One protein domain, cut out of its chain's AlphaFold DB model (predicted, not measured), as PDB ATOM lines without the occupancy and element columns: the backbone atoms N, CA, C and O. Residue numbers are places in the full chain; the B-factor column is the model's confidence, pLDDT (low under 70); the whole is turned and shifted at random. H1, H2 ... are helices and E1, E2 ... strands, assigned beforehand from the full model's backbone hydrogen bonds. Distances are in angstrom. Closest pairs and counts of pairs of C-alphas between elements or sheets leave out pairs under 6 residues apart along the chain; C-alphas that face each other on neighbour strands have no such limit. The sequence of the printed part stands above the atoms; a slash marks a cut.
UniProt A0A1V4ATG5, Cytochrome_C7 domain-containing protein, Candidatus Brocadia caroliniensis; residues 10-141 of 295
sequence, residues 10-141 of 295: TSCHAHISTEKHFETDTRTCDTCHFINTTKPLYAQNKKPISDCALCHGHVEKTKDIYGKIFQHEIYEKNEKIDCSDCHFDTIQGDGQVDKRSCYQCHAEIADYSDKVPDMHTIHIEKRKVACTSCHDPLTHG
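Overview. This is residues 10 to 141 of the 295 residues of the protein "Cytochrome_C7 domain-containing protein" of Candidatus Brocadia caroliniensis (UniProt A0A1V4ATG5). With little regular structure, this is a loose, elongated run of loops, with the small hairpin E1 and E2 followed by H2 at one end, H1 near the middle, and H3 and H4 toward the other end. The 132 printed residues hold, in order, H1, E1, E2, H2, H3 and H4, 39 residues of mixed class, with E1 and E2 antiparallel. The radius of gyration of the C-alphas is 19.0 A and the spans are 64 by 39 by 28 A.

Arrangement. H1, residues 26 to 34, touches no helix. The hairpin E1, residues 62 to 65, and E2, residues 68 to 71, has N 63 and O 70 within hydrogen-bond range at 2.9 A. H2 is residues 72 to 78. H3, residues 99 to 102, and H4, residues 116 to 126, are apart. Every O i to N i+4 pair is within range in H1 and H2, 5 of 7 in H4.

Along the chain. H1, 11.9 A long, begins at C-alpha 26 (-36.958, -33.679, 0.566). H4, 14.5 A, ends at C-alpha 126 (-41.585, -14.248, -8.483).

Size, cuts and confidence. The farthest C-alphas, Gly 67 and Glu 108, are 64.7 A apart. The printed part has no cut. H1 to E1, H2 to H3 and H3 to H4 are long links. Residues 16 to 21, 38 and 113 are under pLDDT 70.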
ATOM      1  N   THR A  10     -38.883 -20.487   0.660       81.25
ATOM      2  CA  THR A  10     -39.994 -21.256   0.070       81.25
ATOM      3  C   THR A  10     -39.590 -22.148  -1.106       81.25
ATOM      4  O   THR A  10     -40.426 -22.866  -1.637       81.25
ATOM      5  N   SER A  11     -38.339 -22.074  -1.565       80.12
ATOM      6  CA  SER A  11     -37.814 -23.001  -2.569       80.12
ATOM      7  C   SER A  11     -37.497 -24.363  -1.966       80.12
ATOM      8  O   SER A  11     -37.506 -25.331  -2.701       80.12
ATOM      9  N   CYS A  12     -37.223 -24.451  -0.661       81.25
ATOM     10  CA  CYS A  12     -36.964 -25.727   0.017       81.25
ATOM     11  C   CYS A  12     -38.044 -26.058   1.049       81.25
ATOM     12  O   CYS A  12     -38.342 -27.226   1.283       81.25
ATOM     13  N   HIS A  13     -38.632 -25.033   1.666       81.31
ATOM     14  CA  HIS A  13     -39.684 -25.195   2.653       81.31
ATOM     15  C   HIS A  13     -41.059 -25.018   2.019       81.31
ATOM     16  O   HIS A  13     -41.335 -23.992   1.391       81.31
ATOM     17  N   ALA A  14     -41.932 -25.994   2.230       74.06
ATOM     18  CA  ALA A  14     -43.288 -25.996   1.712       74.06
ATOM     19  C   ALA A  14     -44.291 -26.378   2.804       74.06
ATOM     20  O   ALA A  14     -43.937 -26.864   3.881       74.06
ATOM     21  N   HIS A  15     -45.565 -26.143   2.507       70.81
ATOM     22  CA  HIS A  15     -46.666 -26.657   3.305       70.81
ATOM     23  C   HIS A  15     -46.893 -28.127   2.931       70.81
ATOM     24  O   HIS A  15     -47.457 -28.410   1.874       70.81
ATOM     25  N   ILE A  16     -46.418 -29.058   3.762       65.00
ATOM     26  CA  ILE A  16     -46.405 -30.493   3.430       65.00
ATOM     27  C   ILE A  16     -47.691 -31.194   3.899       65.00
ATOM     28  O   ILE A  16     -48.177 -32.100   3.226       65.00
ATOM     29  N   SER A  17     -48.286 -30.766   5.019       62.62
ATOM     30  CA  SER A  17     -49.524 -31.349   5.559       62.62
ATOM     31  C   SER A  17     -50.278 -30.368   6.463       62.62
ATOM     32  O   SER A  17     -49.764 -29.306   6.805       62.62
ATOM     33  N   THR A  18     -51.494 -30.730   6.886       59.62
ATOM     34  CA  THR A  18     -52.327 -29.939   7.814       59.62
ATOM     35  C   THR A  18     -51.685 -29.705   9.184       59.62
ATOM     36  O   THR A  18     -52.043 -28.745   9.858       59.62
ATOM     37  N   GLU A  19     -50.739 -30.551   9.598       61.47
ATOM     38  CA  GLU A  19     -50.047 -30.444  10.891       61.47
ATOM     39  C   GLU A  19     -48.684 -29.745  10.784       61.47
ATOM     40  O   GLU A  19     -48.198 -29.174  11.761       61.47
ATOM     41  N   LYS A  20     -48.061 -29.752   9.597       62.22
ATOM     42  CA  LYS A  20     -46.738 -29.164   9.361       62.22
ATOM     43  C   LYS A  20     -46.811 -28.071   8.305       62.22
ATOM     44  O   LYS A  20     -46.678 -28.303   7.103       62.22
ATOM     45  N   HIS A  21     -46.989 -26.851   8.803       63.53
ATOM     46  CA  HIS A  21     -47.199 -25.661   7.983       63.53
ATOM     47  C   HIS A  21     -45.953 -25.232   7.184       63.53
ATOM     48  O   HIS A  21     -46.083 -24.600   6.137       63.53
ATOM     49  N   PHE A  22     -44.748 -25.562   7.670       77.44
ATOM     50  CA  PHE A  22     -43.485 -25.152   7.054       77.44
ATOM     51  C   PHE A  22     -42.360 -26.148   7.371       77.44
ATOM     52  O   PHE A  22     -41.687 -26.043   8.395       77.44
ATOM     53  N   GLU A  23     -42.154 -27.127   6.493       81.75
ATOM     54  CA  GLU A  23     -41.093 -28.136   6.613       81.75
ATOM     55  C   GLU A  23     -40.333 -28.250   5.286       81.75
ATOM     56  O   GLU A  23     -40.831 -27.858   4.230       81.75
ATOM     57  N   THR A  24     -39.092 -28.728   5.348       82.06
ATOM     58  CA  THR A  24     -38.292 -29.028   4.159       82.06
ATOM     59  C   THR A  24     -38.898 -30.193   3.384       82.06
ATOM     60  O   THR A  24     -39.013 -31.295   3.921       82.06
ATOM     61  N   ASP A  25     -39.237 -29.970   2.117       84.06
ATOM     62  CA  ASP A  25     -39.684 -31.034   1.219       84.06
ATOM     63  C   ASP A  25     -38.465 -31.711   0.580       84.06
ATOM     64  O   ASP A  25     -37.839 -31.151  -0.324       84.06
ATOM     65  N   THR A  26     -38.130 -32.921   1.039       84.00
ATOM     66  CA  THR A  26     -36.958 -33.679   0.566       84.00
ATOM     67  C   THR A  26     -36.996 -33.950  -0.935       84.00
ATOM     68  O   THR A  26     -35.945 -33.998  -1.565       84.00
ATOM     69  N   ARG A  27     -38.186 -34.010  -1.544       85.81
ATOM     70  CA  ARG A  27     -38.331 -34.163  -3.001       85.81
ATOM     71  C   ARG A  27     -37.724 -32.986  -3.758       85.81
ATOM     72  O   ARG A  27     -37.223 -33.152  -4.862       85.81
ATOM     73  N   THR A  28     -37.728 -31.795  -3.160       87.56
ATOM     74  CA  THR A  28     -37.078 -30.624  -3.761       87.56
ATOM     75  C   THR A  28     -35.556 -30.737  -3.702       87.56
ATOM     76  O   THR A  28     -34.878 -30.278  -4.621       87.56
ATOM     77  N   CYS A  29     -35.010 -31.371  -2.659       86.44
ATOM     78  CA  CYS A  29     -33.589 -31.706  -2.600       86.44
ATOM     79  C   CYS A  29     -33.236 -32.662  -3.742       86.44
ATOM     80  O   CYS A  29     -32.309 -32.368  -4.491       86.44
ATOM     81  N   ASP A  30     -34.029 -33.720  -3.931       88.69
ATOM     82  CA  ASP A  30     -33.812 -34.712  -4.988       88.69
ATOM     83  C   ASP A  30     -33.890 -34.073  -6.382       88.69
ATOM     84  O   ASP A  30     -32.982 -34.240  -7.196       88.69
ATOM     85  N   THR A  31     -34.909 -33.241  -6.635       88.19
ATOM     86  CA  THR A  31     -35.005 -32.475  -7.884       88.19
ATOM     87  C   THR A  31     -33.810 -31.553  -8.072       88.19
ATOM     88  O   THR A  31     -33.200 -31.552  -9.130       88.19
ATOM     89  N   CYS A  32     -33.433 -30.755  -7.076       85.75
ATOM     90  CA  CYS A  32     -32.354 -29.790  -7.262       85.75
ATOM     91  C   CYS A  32     -30.997 -30.477  -7.453       85.75
ATOM     92  O   CYS A  32     -30.223 -30.058  -8.309       85.75
ATOM     93  N   HIS A  33     -30.694 -31.500  -6.655       86.50
ATOM     94  CA  HIS A  33     -29.370 -32.113  -6.611       86.50
ATOM     95  C   HIS A  33     -29.164 -33.191  -7.673       86.50
ATOM     96  O   HIS A  33     -28.019 -33.408  -8.062       86.50
ATOM     97  N   PHE A  34     -30.227 -33.831  -8.168       87.69
ATOM     98  CA  PHE A  34     -30.109 -34.984  -9.067       87.69
ATOM     99  C   PHE A  34     -30.815 -34.826 -10.415       87.69
ATOM    100  O   PHE A  34     -30.794 -35.757 -11.220       87.69
ATOM    101  N   ILE A  35     -31.403 -33.661 -10.708       86.94
ATOM    102  CA  ILE A  35     -31.983 -33.408 -12.029       86.94
ATOM    103  C   ILE A  35     -30.946 -33.564 -13.139       86.94
ATOM    104  O   ILE A  35     -29.855 -32.980 -13.116       86.94
ATOM    105  N   ASN A  36     -31.323 -34.335 -14.157       78.00
ATOM    106  CA  ASN A  36     -30.466 -34.569 -15.301       78.00
ATOM    107  C   ASN A  36     -30.419 -33.308 -16.174       78.00
ATOM    108  O   ASN A  36     -31.385 -32.951 -16.850       78.00
ATOM    109  N   THR A  37     -29.290 -32.606 -16.147       72.88
ATOM    110  CA  THR A  37     -29.092 -31.344 -16.866       72.88
ATOM    111  C   THR A  37     -27.905 -31.448 -17.811       72.88
ATOM    112  O   THR A  37     -26.898 -32.085 -17.516       72.88
ATOM    113  N   THR A  38     -27.980 -30.760 -18.952       68.12
ATOM    114  CA  THR A  38     -26.870 -30.698 -19.922       68.12
ATOM    115  C   THR A  38     -25.628 -29.993 -19.374       68.12
ATOM    116  O   THR A  38     -24.538 -30.148 -19.922       68.12
ATOM    117  N   LYS A  39     -25.776 -29.206 -18.301       71.00
ATOM    118  CA  LYS A  39     -24.676 -28.590 -17.559       71.00
ATOM    119  C   LYS A  39     -24.900 -28.816 -16.066       71.00
ATOM    120  O   LYS A  39     -25.901 -28.305 -15.564       71.00
ATOM    121  N   PRO A  40     -23.977 -29.492 -15.362       70.19
ATOM    122  CA  PRO A  40     -24.120 -29.727 -13.935       70.19
ATOM    123  C   PRO A  40     -24.199 -28.406 -13.168       70.19
ATOM    124  O   PRO A  40     -23.533 -27.419 -13.499       70.19
ATOM    125  N   LEU A  41     -25.036 -28.403 -12.136       77.81
ATOM    126  CA  LEU A  41     -25.143 -27.309 -11.185       77.81
ATOM    127  C   LEU A  41     -24.018 -27.430 -10.151       77.81
ATOM    128  O   LEU A  41     -23.677 -28.528  -9.715       77.81
ATOM    129  N   TYR A  42     -23.442 -26.297  -9.752       80.44
ATOM    130  CA  TYR A  42     -22.292 -26.259  -8.849       80.44
ATOM    131  C   TYR A  42     -22.618 -25.514  -7.557       80.44
ATOM    132  O   TYR A  42     -23.238 -24.448  -7.575       80.44
ATOM    133  N   ALA A  43     -22.145 -26.057  -6.439       72.00
ATOM    134  CA  ALA A  43     -22.110 -25.377  -5.156       72.00
ATOM    135  C   ALA A  43     -21.058 -24.250  -5.166       72.00
ATOM    136  O   ALA A  43     -20.201 -24.161  -6.049       72.00
ATOM    137  N   GLN A  44     -21.085 -23.388  -4.146       71.88
ATOM    138  CA  GLN A  44     -20.165 -22.244  -4.036       71.88
ATOM    139  C   GLN A  44     -18.682 -22.652  -4.028       71.88
ATOM    140  O   GLN A  44     -17.826 -21.911  -4.508       71.88
ATOM    141  N   ASN A  45     -18.376 -23.854  -3.536       74.31
ATOM    142  CA  ASN A  45     -17.036 -24.446  -3.530       74.31
ATOM    143  C   ASN A  45     -16.638 -25.094  -4.873       74.31
ATOM    144  O   ASN A  45     -15.637 -25.805  -4.925       74.31
ATOM    145  N   LYS A  46     -17.405 -24.867  -5.949       79.69
ATOM    146  CA  LYS A  46     -17.207 -25.438  -7.293       79.69
ATOM    147  C   LYS A  46     -17.311 -26.966  -7.367       79.69
ATOM    148  O   LYS A  46     -16.919 -27.539  -8.381       79.69
ATOM    149  N   LYS A  47     -17.857 -27.631  -6.348       79.75
ATOM    150  CA  LYS A  47     -18.259 -29.038  -6.462       79.75
ATOM    151  C   LYS A  47     -19.627 -29.142  -7.138       79.75
ATOM    152  O   LYS A  47     -20.466 -28.272  -6.882       79.75
ATOM    153  N   PRO A  48     -19.877 -30.155  -7.986       86.75
ATOM    154  CA  PRO A  48     -21.228 -30.448  -8.447       86.75
ATOM    155  C   PRO A  48     -22.153 -30.622  -7.242       86.75
ATOM    156  O   PRO A  48     -21.773 -31.272  -6.273       86.75
ATOM    157  N   ILE A  49     -23.356 -30.054  -7.277       85.69
ATOM    158  CA  ILE A  49     -24.310 -30.231  -6.168       85.69
ATOM    159  C   ILE A  49     -24.788 -31.685  -6.042       85.69
ATOM    160  O   ILE A  49     -25.253 -32.076  -4.978       85.69
ATOM    161  N   SER A  50     -24.629 -32.484  -7.098       86.06
ATOM    162  CA  SER A  50     -24.911 -33.920  -7.137       86.06
ATOM    163  C   SER A  50     -23.815 -34.790  -6.503       86.06
ATOM    164  O   SER A  50     -23.956 -36.009  -6.489       86.06
ATOM    165  N   ASP A  51     -22.704 -34.208  -6.031       85.94
ATOM    166  CA  ASP A  51     -21.589 -34.950  -5.426       85.94
ATOM    167  C   ASP A  51     -22.056 -35.653  -4.136       85.94
ATOM    168  O   ASP A  51     -22.438 -35.008  -3.154       85.94
ATOM    169  N   CYS A  52     -22.016 -36.990  -4.139       85.56
ATOM    170  CA  CYS A  52     -22.473 -37.843  -3.042       85.56
ATOM    171  C   CYS A  52     -21.771 -37.502  -1.720       85.56
ATOM    172  O   CYS A  52     -22.398 -37.528  -0.655       85.56
ATOM    173  N   ALA A  53     -20.491 -37.119  -1.779       83.50
ATOM    174  CA  ALA A  53     -19.672 -36.806  -0.613       83.50
ATOM    175  C   ALA A  53     -20.068 -35.483   0.067       83.50
ATOM    176  O   ALA A  53     -19.584 -35.193   1.161       83.50
ATOM    177  N   LEU A  54     -20.956 -34.682  -0.537       83.06
ATOM    178  CA  LEU A  54     -21.536 -33.512   0.132       83.06
ATOM    179  C   LEU A  54     -22.393 -33.911   1.341       83.06
ATOM    180  O   LEU A  54     -22.420 -33.175   2.325       83.06
ATOM    181  N   CYS A  55     -23.047 -35.077   1.282       82.88
ATOM    182  CA  CYS A  55     -23.889 -35.606   2.360       82.88
ATOM    183  C   CYS A  55     -23.319 -36.900   2.971       82.88
ATOM    184  O   CYS A  55     -23.401 -37.102   4.182       82.88
ATOM    185  N   HIS A  56     -22.691 -37.763   2.168       84.38
ATOM    186  CA  HIS A  56     -22.162 -39.067   2.584       84.38
ATOM    187  C   HIS A  56     -20.665 -39.020   2.935       84.38
ATOM    188  O   HIS A  56     -19.852 -39.732   2.360       84.38
ATOM    189  N   GLY A  57     -20.283 -38.192   3.913       74.12
ATOM    190  CA  GLY A  57     -18.879 -38.066   4.352       74.12
ATOM    191  C   GLY A  57     -18.363 -39.190   5.268       74.12
ATOM    192  O   GLY A  57     -17.169 -39.254   5.549       74.12
ATOM    193  N   HIS A  58     -19.249 -40.069   5.748       70.31
ATOM    194  CA  HIS A  58     -18.944 -41.135   6.714       70.31
ATOM    195  C   HIS A  58     -19.390 -42.498   6.177       70.31
ATOM    196  O   HIS A  58     -20.251 -43.159   6.754       70.31
ATOM    197  N   VAL A  59     -18.839 -42.897   5.033       72.81
ATOM    198  CA  VAL A  59     -19.052 -44.241   4.485       72.81
ATOM    199  C   VAL A  59     -18.227 -45.273   5.256       72.81
ATOM    200  O   VAL A  59     -17.120 -44.984   5.722       72.81
ATOM    201  N   GLU A  60     -18.771 -46.481   5.415       71.12
ATOM    202  CA  GLU A  60     -18.041 -47.610   5.994       71.12
ATOM    203  C   GLU A  60     -16.788 -47.865   5.157       71.12
ATOM    204  O   GLU A  60     -16.866 -48.145   3.970       71.12
ATOM    205  N   LYS A  61     -15.603 -47.744   5.754       77.94
ATOM    206  CA  LYS A  61     -14.353 -47.725   4.978       77.94
ATOM    207  C   LYS A  61     -13.904 -49.104   4.525       77.94
ATOM    208  O   LYS A  61     -13.149 -49.211   3.559       77.94
ATOM    209  N   THR A  62     -14.348 -50.145   5.221       85.75
ATOM    210  CA  THR A  62     -13.883 -51.511   5.004       85.75
ATOM    211  C   THR A  62     -14.988 -52.527   5.226       85.75
ATOM    212  O   THR A  62     -15.718 -52.399   6.200       85.75
ATOM    213  N   LYS A  63     -15.039 -53.572   4.402       84.12
ATOM    214  CA  LYS A  63     -15.963 -54.702   4.544       84.12
ATOM    215  C   LYS A  63     -15.198 -56.018   4.418       84.12
ATOM    216  O   LYS A  63     -14.411 -56.174   3.489       84.12
ATOM    217  N   ASP A  64     -15.415 -56.960   5.333       87.25
ATOM    218  CA  ASP A  64     -14.868 -58.317   5.200       87.25
ATOM    219  C   ASP A  64     -15.739 -59.135   4.237       87.25
ATOM    220  O   ASP A  64     -16.952 -59.260   4.423       87.25
ATOM    221  N   ILE A  65     -15.114 -59.672   3.191       85.44
ATOM    222  CA  ILE A  65     -15.715 -60.594   2.234       85.44
ATOM    223  C   ILE A  65     -14.852 -61.859   2.201       85.44
ATOM    224  O   ILE A  65     -13.794 -61.900   1.568       85.44
ATOM    225  N   TYR A  66     -15.315 -62.909   2.884       87.50
ATOM    226  CA  TYR A  66     -14.651 -64.216   2.970       87.50
ATOM    227  C   TYR A  66     -13.173 -64.143   3.406       87.50
ATOM    228  O   TYR A  66     -12.311 -64.813   2.832       87.50
ATOM    229  N   GLY A  67     -12.869 -63.317   4.410       84.44
ATOM    230  CA  GLY A  67     -11.521 -63.133   4.952       84.44
ATOM    231  C   GLY A  67     -10.638 -62.199   4.122       84.44
ATOM    232  O   GLY A  67      -9.443 -62.076   4.400       84.44
ATOM    233  N   LYS A  68     -11.194 -61.542   3.097       85.00
ATOM    234  CA  LYS A  68     -10.542 -60.448   2.372       85.00
ATOM    235  C   LYS A  68     -11.208 -59.132   2.730       85.00
ATOM    236  O   LYS A  68     -12.425 -59.006   2.661       85.00
ATOM    237  N   ILE A  69     -10.396 -58.136   3.054       86.69
ATOM    238  CA  ILE A  69     -10.891 -56.803   3.382       86.69
ATOM    239  C   ILE A  69     -11.054 -56.012   2.083       86.69
ATOM    240  O   ILE A  69     -10.071 -55.647   1.440       86.69
ATOM    241  N   PHE A  70     -12.299 -55.733   1.711       85.50
ATOM    242  CA  PHE A  70     -12.642 -54.723   0.720       85.50
ATOM    243  C   PHE A  70     -12.482 -53.336   1.353       85.50
ATOM    244  O   PHE A  70     -13.045 -53.099   2.418       85.50
ATOM    245  N   GLN A  71     -11.713 -52.435   0.738       85.81
ATOM    246  CA  GLN A  71     -11.435 -51.092   1.268       85.81
ATOM    247  C   GLN A  71     -11.928 -50.016   0.292       85.81
ATOM    248  O   GLN A  71     -11.314 -49.818  -0.755       85.81
ATOM    249  N   HIS A  72     -12.993 -49.288   0.645       85.25
ATOM    250  CA  HIS A  72     -13.598 -48.262  -0.219       85.25
ATOM    251  C   HIS A  72     -12.593 -47.185  -0.653       85.25
ATOM    252  O   HIS A  72     -12.589 -46.781  -1.812       85.25
ATOM    253  N   GLU A  73     -11.692 -46.766   0.245       81.88
ATOM    254  CA  GLU A  73     -10.739 -45.684  -0.040       81.88
ATOM    255  C   GLU A  73      -9.758 -46.014  -1.175       81.88
ATOM    256  O   GLU A  73      -9.317 -45.101  -1.870       81.88
ATOM    257  N   ILE A  74      -9.419 -47.294  -1.383       82.62
ATOM    258  CA  ILE A  74      -8.559 -47.702  -2.505       82.62
ATOM    259  C   ILE A  74      -9.271 -47.387  -3.825       82.62
ATOM    260  O   ILE A  74      -8.682 -46.778  -4.714       82.62
ATOM    261  N   TYR A  75     -10.546 -47.745  -3.927       80.12
ATOM    262  CA  TYR A  75     -11.331 -47.577  -5.145       80.12
ATOM    263  C   TYR A  75     -11.716 -46.113  -5.397       80.12
ATOM    264  O   TYR A  75     -11.547 -45.618  -6.508       80.12
ATOM    265  N   GLU A  76     -12.140 -45.392  -4.356       77.62
ATOM    266  CA  GLU A  76     -12.506 -43.973  -4.452       77.62
ATOM    267  C   GLU A  76     -11.288 -43.092  -4.791       77.62
ATOM    268  O   GLU A  76     -11.347 -42.247  -5.683       77.62
ATOM    269  N   LYS A  77     -10.159 -43.272  -4.084       76.00
ATOM    270  CA  LYS A  77      -9.021 -42.339  -4.168       76.00
ATOM    271  C   LYS A  77      -7.946 -42.771  -5.155       76.00
ATOM    272  O   LYS A  77      -7.413 -41.917  -5.865       76.00
ATOM    273  N   ASN A  78      -7.588 -44.057  -5.174       75.25
ATOM    274  CA  ASN A  78      -6.458 -44.533  -5.977       75.25
ATOM    275  C   ASN A  78      -6.911 -44.901  -7.391       75.25
ATOM    276  O   ASN A  78      -6.277 -44.473  -8.355       75.25
ATOM    277  N   GLU A  79      -8.030 -45.620  -7.505       73.25
ATOM    278  CA  GLU A  79      -8.585 -46.056  -8.796       73.25
ATOM    279  C   GLU A  79      -9.554 -45.034  -9.418       73.25
ATOM    280  O   GLU A  79      -9.879 -45.140 -10.598       73.25
ATOM    281  N   LYS A  80      -9.953 -43.995  -8.662       75.81
ATOM    282  CA  LYS A  80     -10.847 -42.905  -9.105       75.81
ATOM    283  C   LYS A  80     -12.188 -43.403  -9.655       75.81
ATOM    284  O   LYS A  80     -12.678 -42.880 -10.655       75.81
ATOM    285  N   ILE A  81     -12.745 -44.421  -9.010       80.81
ATOM    286  CA  ILE A  81     -14.053 -44.986  -9.343       80.81
ATOM    287  C   ILE A  81     -15.149 -44.076  -8.780       80.81
ATOM    288  O   ILE A  81     -15.068 -43.657  -7.620       80.81
ATOM    289  N   ASP A  82     -16.170 -43.775  -9.584       80.56
ATOM    290  CA  ASP A  82     -17.291 -42.943  -9.152       80.56
ATOM    291  C   ASP A  82     -18.215 -43.733  -8.213       80.56
ATOM    292  O   ASP A  82     -18.383 -44.946  -8.325       80.56
ATOM    293  N   CYS A  83     -18.890 -43.046  -7.285       83.25
ATOM    294  CA  CYS A  83     -19.807 -43.702  -6.341       83.25
ATOM    295  C   CYS A  83     -20.904 -44.502  -7.070       83.25
ATOM    296  O   CYS A  83     -21.284 -45.587  -6.631       83.25
ATOM    297  N   SER A  84     -21.384 -43.982  -8.204       79.56
ATOM    298  CA  SER A  84     -22.403 -44.606  -9.054       79.56
ATOM    299  C   SER A  84     -21.932 -45.863  -9.785       79.56
ATOM    300  O   SER A  84     -22.777 -46.610 -10.270       79.56
ATOM    301  N   ASP A  85     -20.624 -46.125  -9.837       78.69
ATOM    302  CA  ASP A  85     -20.074 -47.344 -10.441       78.69
ATOM    303  C   ASP A  85     -20.219 -48.565  -9.518       78.69
ATOM    304  O   ASP A  85     -19.942 -49.689  -9.927       78.69
ATOM    305  N   CYS A  86     -20.624 -48.362  -8.258       80.06
ATOM    306  CA  CYS A  86     -20.923 -49.428  -7.292       80.06
ATOM    307  C   CYS A  86     -22.306 -49.261  -6.646       80.06
ATOM    308  O   CYS A  86     -22.996 -50.243  -6.376       80.06
ATOM    309  N   HIS A  87     -22.734 -48.021  -6.405       82.94
ATOM    310  CA  HIS A  87     -24.031 -47.678  -5.821       82.94
ATOM    311  C   HIS A  87     -25.057 -47.380  -6.914       82.94
ATOM    312  O   HIS A  87     -25.543 -46.255  -7.070       82.94
ATOM    313  N   PHE A  88     -25.359 -48.418  -7.684       79.31
ATOM    314  CA  PHE A  88     -26.269 -48.342  -8.816       79.31
ATOM    315  C   PHE A  88     -27.696 -48.011  -8.409       79.31
ATOM    316  O   PHE A  88     -28.137 -48.363  -7.315       79.31
ATOM    317  N   ASP A  89     -28.417 -47.381  -9.341       78.62
ATOM    318  CA  ASP A  89     -29.839 -47.074  -9.215       78.62
ATOM    319  C   ASP A  89     -30.177 -46.465  -7.850       78.62
ATOM    320  O   ASP A  89     -31.191 -46.810  -7.260       78.62
ATOM    321  N   THR A  90     -29.306 -45.605  -7.311       85.38
ATOM    322  CA  THR A  90     -29.533 -44.858  -6.060       85.38
ATOM    323  C   THR A  90     -30.303 -43.566  -6.287       85.38
ATOM    324  O   THR A  90     -30.857 -43.008  -5.344       85.38
ATOM    325  N   ILE A  91     -30.355 -43.111  -7.537       87.06
ATOM    326  CA  ILE A  91     -31.163 -41.994  -8.013       87.06
ATOM    327  C   ILE A  91     -32.087 -42.567  -9.084       87.06
ATOM    328  O   ILE A  91     -31.610 -43.165 -10.049       87.06
ATOM    329  N   GLN A  92     -33.397 -42.401  -8.919       86.38
ATOM    330  CA  GLN A  92     -34.390 -42.873  -9.882       86.38
ATOM    331  C   GLN A  92     -35.276 -41.724 -10.364       86.38
ATOM    332  O   GLN A  92     -35.641 -40.838  -9.592       86.38
ATOM    333  N   GLY A  93     -35.631 -41.768 -11.650       86.19
ATOM    334  CA  GLY A  93     -36.267 -40.656 -12.360       86.19
ATOM    335  C   GLY A  93     -35.240 -39.728 -13.008       86.19
ATOM    336  O   GLY A  93     -34.033 -39.887 -12.838       86.19
ATOM    337  N   ASP A  94     -35.717 -38.760 -13.784       83.88
ATOM    338  CA  ASP A  94     -34.874 -37.773 -14.470       83.88
ATOM    339  C   ASP A  94     -35.326 -36.321 -14.240       83.88
ATOM    340  O   ASP A  94     -34.639 -35.386 -14.661       83.88
ATOM    341  N   GLY A  95     -36.444 -36.129 -13.532       87.62
ATOM    342  CA  GLY A  95     -36.995 -34.817 -13.214       87.62
ATOM    343  C   GLY A  95     -37.412 -34.034 -14.451       87.62
ATOM    344  O   GLY A  95     -37.315 -32.807 -14.443       87.62
ATOM    345  N   GLN A  96     -37.820 -34.697 -15.535       89.00
ATOM    346  CA  GLN A  96     -38.325 -33.999 -16.717       89.00
ATOM    347  C   GLN A  96     -39.600 -33.215 -16.394       89.00
ATOM    348  O   GLN A  96     -40.300 -33.478 -15.417       89.00
ATOM    349  N   VAL A  97     -39.883 -32.208 -17.218       88.00
ATOM    350  CA  VAL A  97     -41.115 -31.419 -17.117       88.00
ATOM    351  C   VAL A  97     -42.068 -31.868 -18.214       88.00
ATOM    352  O   VAL A  97     -41.872 -31.541 -19.388       88.00
ATOM    353  N   ASP A  98     -43.121 -32.589 -17.836       87.69
ATOM    354  CA  ASP A  98     -44.216 -32.935 -18.741       87.69
ATOM    355  C   ASP A  98     -45.112 -31.706 -18.996       87.69
ATOM    356  O   ASP A  98     -45.441 -30.942 -18.085       87.69
ATOM    357  N   LYS A  99     -45.568 -31.524 -20.245       87.19
ATOM    358  CA  LYS A  99     -46.521 -30.460 -20.616       87.19
ATOM    359  C   LYS A  99     -47.801 -30.499 -19.777       87.19
ATOM    360  O   LYS A  99     -48.407 -29.456 -19.541       87.19
ATOM    361  N   ARG A 100     -48.212 -31.683 -19.313       88.81
ATOM    362  CA  ARG A 100     -49.364 -31.897 -18.426       88.81
ATOM    363  C   ARG A 100     -49.254 -31.106 -17.124       88.81
ATOM    364  O   ARG A 100     -50.273 -30.610 -16.652       88.81
ATOM    365  N   SER A 101     -48.046 -30.917 -16.591       89.12
ATOM    366  CA  SER A 101     -47.814 -30.148 -15.362       89.12
ATOM    367  C   SER A 101     -48.235 -28.683 -15.505       89.12
ATOM    368  O   SER A 101     -48.753 -28.084 -14.565       89.12
ATOM    369  N   CYS A 102     -48.113 -28.108 -16.704       89.56
ATOM    370  CA  CYS A 102     -48.504 -26.724 -16.970       89.56
ATOM    371  C   CYS A 102     -50.024 -26.511 -16.847       89.56
ATOM    372  O   CYS A 102     -50.477 -25.457 -16.393       89.56
ATOM    373  N   TYR A 103     -50.814 -27.527 -17.206       90.94
ATOM    374  CA  TYR A 103     -52.277 -27.458 -17.206       90.94
ATOM    375  C   TYR A 103     -52.907 -27.521 -15.812       90.94
ATOM    376  O   TYR A 103     -54.114 -27.335 -15.679       90.94
ATOM    377  N   GLN A 104     -52.108 -27.721 -14.760       88.81
ATOM    378  CA  GLN A 104     -52.589 -27.609 -13.380       88.81
ATOM    379  C   GLN A 104     -53.077 -26.187 -13.056       88.81
ATOM    380  O   GLN A 104     -53.977 -26.016 -12.237       88.81
ATOM    381  N   CYS A 105     -52.504 -25.173 -13.717       90.38
ATOM    382  CA  CYS A 105     -52.837 -23.762 -13.503       90.38
ATOM    383  C   CYS A 105     -53.207 -23.018 -14.795       90.38
ATOM    384  O   CYS A 105     -53.928 -22.023 -14.739       90.38
ATOM    385  N   HIS A 106     -52.707 -23.457 -15.953       89.62
ATOM    386  CA  HIS A 106     -52.920 -22.777 -17.230       89.62
ATOM    387  C   HIS A 106     -53.937 -23.518 -18.098       89.62
ATOM    388  O   HIS A 106     -53.744 -24.684 -18.417       89.62
ATOM    389  N   ALA A 107     -54.988 -22.829 -18.547       90.44
ATOM    390  CA  ALA A 107     -55.929 -23.388 -19.522       90.44
ATOM    391  C   ALA A 107     -55.309 -23.509 -20.928       90.44
ATOM    392  O   ALA A 107     -55.606 -24.444 -21.667       90.44
ATOM    393  N   GLU A 108     -54.407 -22.589 -21.274       86.12
ATOM    394  CA  GLU A 108     -53.684 -22.558 -22.545       86.12
ATOM    395  C   GLU A 108     -52.197 -22.293 -22.292       86.12
ATOM    396  O   GLU A 108     -51.837 -21.516 -21.402       86.12
ATOM    397  N   ILE A 109     -51.331 -22.932 -23.082       83.56
ATOM    398  CA  ILE A 109     -49.874 -22.805 -22.970       83.56
ATOM    399  C   ILE A 109     -49.267 -22.441 -24.326       83.56
ATOM    400  O   ILE A 109     -49.591 -23.042 -25.349       83.56
ATOM    401  N   ALA A 110     -48.378 -21.447 -24.332       75.75
ATOM    402  CA  ALA A 110     -47.554 -21.111 -25.491       75.75
ATOM    403  C   ALA A 110     -46.316 -22.022 -25.553       75.75
ATOM    404  O   ALA A 110     -45.959 -22.639 -24.551       75.75
ATOM    405  N   ASP A 111     -45.634 -22.085 -26.698       74.12
ATOM    406  CA  ASP A 111     -44.352 -22.791 -26.786       74.12
ATOM    407  C   ASP A 111     -43.291 -22.108 -25.903       74.12
ATOM    408  O   ASP A 111     -43.095 -20.887 -25.942       74.12
ATOM    409  N   TYR A 112     -42.640 -22.910 -25.067       70.44
ATOM    410  CA  TYR A 112     -41.719 -22.481 -24.016       70.44
ATOM    411  C   TYR A 112     -40.380 -23.219 -24.046       70.44
ATOM    412  O   TYR A 112     -39.557 -23.018 -23.150       70.44
ATOM    413  N   SER A 113     -40.165 -24.062 -25.058       65.00
ATOM    414  CA  SER A 113     -39.007 -24.952 -25.188       65.00
ATOM    415  C   SER A 113     -37.656 -24.230 -25.035       65.00
ATOM    416  O   SER A 113     -36.767 -24.746 -24.361       65.00
ATOM    417  N   ASP A 114     -37.548 -22.982 -25.502       70.69
ATOM    418  CA  ASP A 114     -36.324 -22.168 -25.399       70.69
ATOM    419  C   ASP A 114     -36.312 -21.155 -24.232       70.69
ATOM    420  O   ASP A 114     -35.400 -20.334 -24.115       70.69
ATOM    421  N   LYS A 115     -37.317 -21.184 -23.345       82.94
ATOM    422  CA  LYS A 115     -37.545 -20.158 -22.302       82.94
ATOM    423  C   LYS A 115     -37.449 -20.692 -20.871       82.94
ATOM    424  O   LYS A 115     -38.037 -20.128 -19.948       82.94
ATOM    425  N   VAL A 116     -36.678 -21.757 -20.653       82.88
ATOM    426  CA  VAL A 116     -36.477 -22.360 -19.318       82.88
ATOM    427  C   VAL A 116     -36.036 -21.335 -18.248       82.88
ATOM    428  O   VAL A 116     -36.614 -21.340 -17.159       82.88
ATOM    429  N   PRO A 117     -35.089 -20.402 -18.507       85.56
ATOM    430  CA  PRO A 117     -34.714 -19.388 -17.512       85.56
ATOM    431  C   PRO A 117     -35.866 -18.448 -17.118       85.56
ATOM    432  O   PRO A 117     -36.003 -18.087 -15.944       85.56
ATOM    433  N   ASP A 118     -36.724 -18.084 -18.074       87.25
ATOM    434  CA  ASP A 118     -37.895 -17.240 -17.816       87.25
ATOM    435  C   ASP A 118     -38.925 -17.991 -16.973       87.25
ATOM    436  O   ASP A 118     -39.491 -17.420 -16.037       87.25
ATOM    437  N   MET A 119     -39.112 -19.288 -17.245       88.31
ATOM    438  CA  MET A 119     -40.003 -20.139 -16.458       88.31
ATOM    439  C   MET A 119     -39.576 -20.199 -14.995       88.31
ATOM    440  O   MET A 119     -40.411 -19.963 -14.120       88.31
ATOM    441  N   HIS A 120     -38.287 -20.403 -14.716       88.25
ATOM    442  CA  HIS A 120     -37.774 -20.357 -13.346       88.25
ATOM    443  C   HIS A 120     -37.924 -18.969 -12.702       88.25
ATOM    444  O   HIS A 120     -38.323 -18.863 -11.542       88.25
ATOM    445  N   THR A 121     -37.672 -17.890 -13.445       88.69
ATOM    446  CA  THR A 121     -37.795 -16.520 -12.918       88.69
ATOM    447  C   THR A 121     -39.242 -16.178 -12.548       88.69
ATOM    448  O   THR A 121     -39.519 -15.603 -11.493       88.69
ATOM    449  N   ILE A 122     -40.197 -16.515 -13.414       89.44
ATOM    450  CA  ILE A 122     -41.610 -16.208 -13.192       89.44
ATOM    451  C   ILE A 122     -42.172 -17.112 -12.095       89.44
ATOM    452  O   ILE A 122     -42.706 -16.605 -11.107       89.44
ATOM    453  N   HIS A 123     -42.032 -18.429 -12.229       89.69
ATOM    454  CA  HIS A 123     -42.721 -19.374 -11.355       89.69
ATOM    455  C   HIS A 123     -42.017 -19.532 -10.008       89.69
ATOM    456  O   HIS A 123     -42.665 -19.401  -8.971       89.69
ATOM    457  N   ILE A 124     -40.698 -19.717  -9.995       87.06
ATOM    458  CA  ILE A 124     -39.954 -19.987  -8.758       87.06
ATOM    459  C   ILE A 124     -39.629 -18.677  -8.032       87.06
ATOM    460  O   ILE A 124     -40.046 -18.475  -6.892       87.06
ATOM    461  N   GLU A 125     -38.937 -17.739  -8.690       86.38
ATOM    462  CA  GLU A 125     -38.485 -16.509  -8.024       86.38
ATOM    463  C   GLU A 125     -39.657 -15.569  -7.701       86.38
ATOM    464  O   GLU A 125     -39.787 -15.113  -6.558       86.38
ATOM    465  N   LYS A 126     -40.518 -15.250  -8.674       87.50
ATOM    466  CA  LYS A 126     -41.585 -14.248  -8.483       87.50
ATOM    467  C   LYS A 126     -42.848 -14.827  -7.849       87.50
ATOM    468  O   LYS A 126     -43.446 -14.159  -7.005       87.50
ATOM    469  N   ARG A 127     -43.262 -16.033  -8.244       88.19
ATOM    470  CA  ARG A 127     -44.540 -16.638  -7.822       88.19
ATOM    471  C   ARG A 127     -44.414 -17.721  -6.750       88.19
ATOM    472  O   ARG A 127     -45.444 -18.113  -6.215       88.19
ATOM    473  N   LYS A 128     -43.192 -18.112  -6.364       87.50
ATOM    474  CA  LYS A 128     -42.915 -19.081  -5.286       87.50
ATOM    475  C   LYS A 128     -43.577 -20.452  -5.504       87.50
ATOM    476  O   LYS A 128     -43.974 -21.103  -4.545       87.50
ATOM    477  N   VAL A 129     -43.712 -20.871  -6.758       87.56
ATOM    478  CA  VAL A 129     -44.181 -22.212  -7.125       87.56
ATOM    479  C   VAL A 129     -43.106 -23.233  -6.743       87.56
ATOM    480  O   VAL A 129     -41.916 -22.969  -6.923       87.56
ATOM    481  N   ALA A 130     -43.510 -24.381  -6.198       87.06
ATOM    482  CA  ALA A 130     -42.588 -25.450  -5.824       87.06
ATOM    483  C   ALA A 130     -42.058 -26.188  -7.065       87.06
ATOM    484  O   ALA A 130     -42.809 -26.404  -8.017       87.06
ATOM    485  N   CYS A 131     -40.799 -26.633  -7.032       88.19
ATOM    486  CA  CYS A 131     -40.148 -27.361  -8.131       88.19
ATOM    487  C   CYS A 131     -40.938 -28.613  -8.552       88.19
ATOM    488  O   CYS A 131     -41.120 -28.869  -9.741       88.19
ATOM    489  N   THR A 132     -41.480 -29.327  -7.564       88.19
ATOM    490  CA  THR A 132     -42.304 -30.539  -7.704       88.19
ATOM    491  C   THR A 132     -43.658 -30.304  -8.379       88.19
ATOM    492  O   THR A 132     -44.353 -31.261  -8.700       88.19
ATOM    493  N   SER A 133     -44.043 -29.046  -8.622       88.88
ATOM    494  CA  SER A 133     -45.242 -28.716  -9.411       88.88
ATOM    495  C   SER A 133     -44.993 -28.845 -10.916       88.88
ATOM    496  O   SER A 133     -45.940 -28.879 -11.694       88.88
ATOM    497  N   CYS A 134     -43.725 -28.865 -11.338       89.50
ATOM    498  CA  CYS A 134     -43.336 -28.935 -12.747       89.50
ATOM    499  C   CYS A 134     -42.505 -30.179 -13.052       89.50
ATOM    500  O   CYS A 134     -42.743 -30.816 -14.073       89.50
ATOM    501  N   HIS A 135     -41.539 -30.492 -12.189       90.50
ATOM    502  CA  HIS A 135     -40.623 -31.610 -12.375       90.50
ATOM    503  C   HIS A 135     -41.228 -32.914 -11.867       90.50
ATOM    504  O   HIS A 135     -41.750 -32.965 -10.749       90.50
ATOM    505  N   ASP A 136     -41.097 -33.961 -12.678       90.38
ATOM    506  CA  ASP A 136     -41.459 -35.318 -12.297       90.38
ATOM    507  C   ASP A 136     -40.660 -35.785 -11.066       90.38
ATOM    508  O   ASP A 136     -39.547 -35.298 -10.815       90.38
ATOM    509  N   PRO A 137     -41.205 -36.725 -10.270       86.50
ATOM    510  CA  PRO A 137     -40.534 -37.213  -9.076       86.50
ATOM    511  C   PRO A 137     -39.145 -37.779  -9.380       86.50
ATOM    512  O   PRO A 137     -38.979 -38.658 -10.224       86.50
ATOM    513  N   LEU A 138     -38.169 -37.288  -8.623       89.38
ATOM    514  CA  LEU A 138     -36.856 -37.895  -8.458       89.38
ATOM    515  C   LEU A 138     -36.818 -38.518  -7.069       89.38
ATOM    516  O   LEU A 138     -37.258 -37.891  -6.104       89.38
ATOM    517  N   THR A 139     -36.319 -39.741  -6.972       88.38
ATOM    518  CA  THR A 139     -36.148 -40.428  -5.694       88.38
ATOM    519  C   THR A 139     -34.687 -40.762  -5.478       88.38
ATOM    520  O   THR A 139     -34.009 -41.250  -6.380       88.38
ATOM    521  N   HIS A 140     -34.206 -40.481  -4.270       87.81
ATOM    522  CA  HIS A 140     -32.866 -40.827  -3.822       87.81
ATOM    523  C   HIS A 140     -32.925 -41.851  -2.684       87.81
ATOM    524  O   HIS A 140     -33.636 -41.681  -1.691       87.81
ATOM    525  N   GLY A 141     -32.151 -42.920  -2.830       84.38
ATOM    526  CA  GLY A 141     -32.028 -44.002  -1.867       84.38
ATOM    527  C   GLY A 141     -32.038 -45.370  -2.536       84.38
ATOM    528  O   GLY A 141     -32.283 -45.511  -3.733       84.38
TER     529      GLY A 141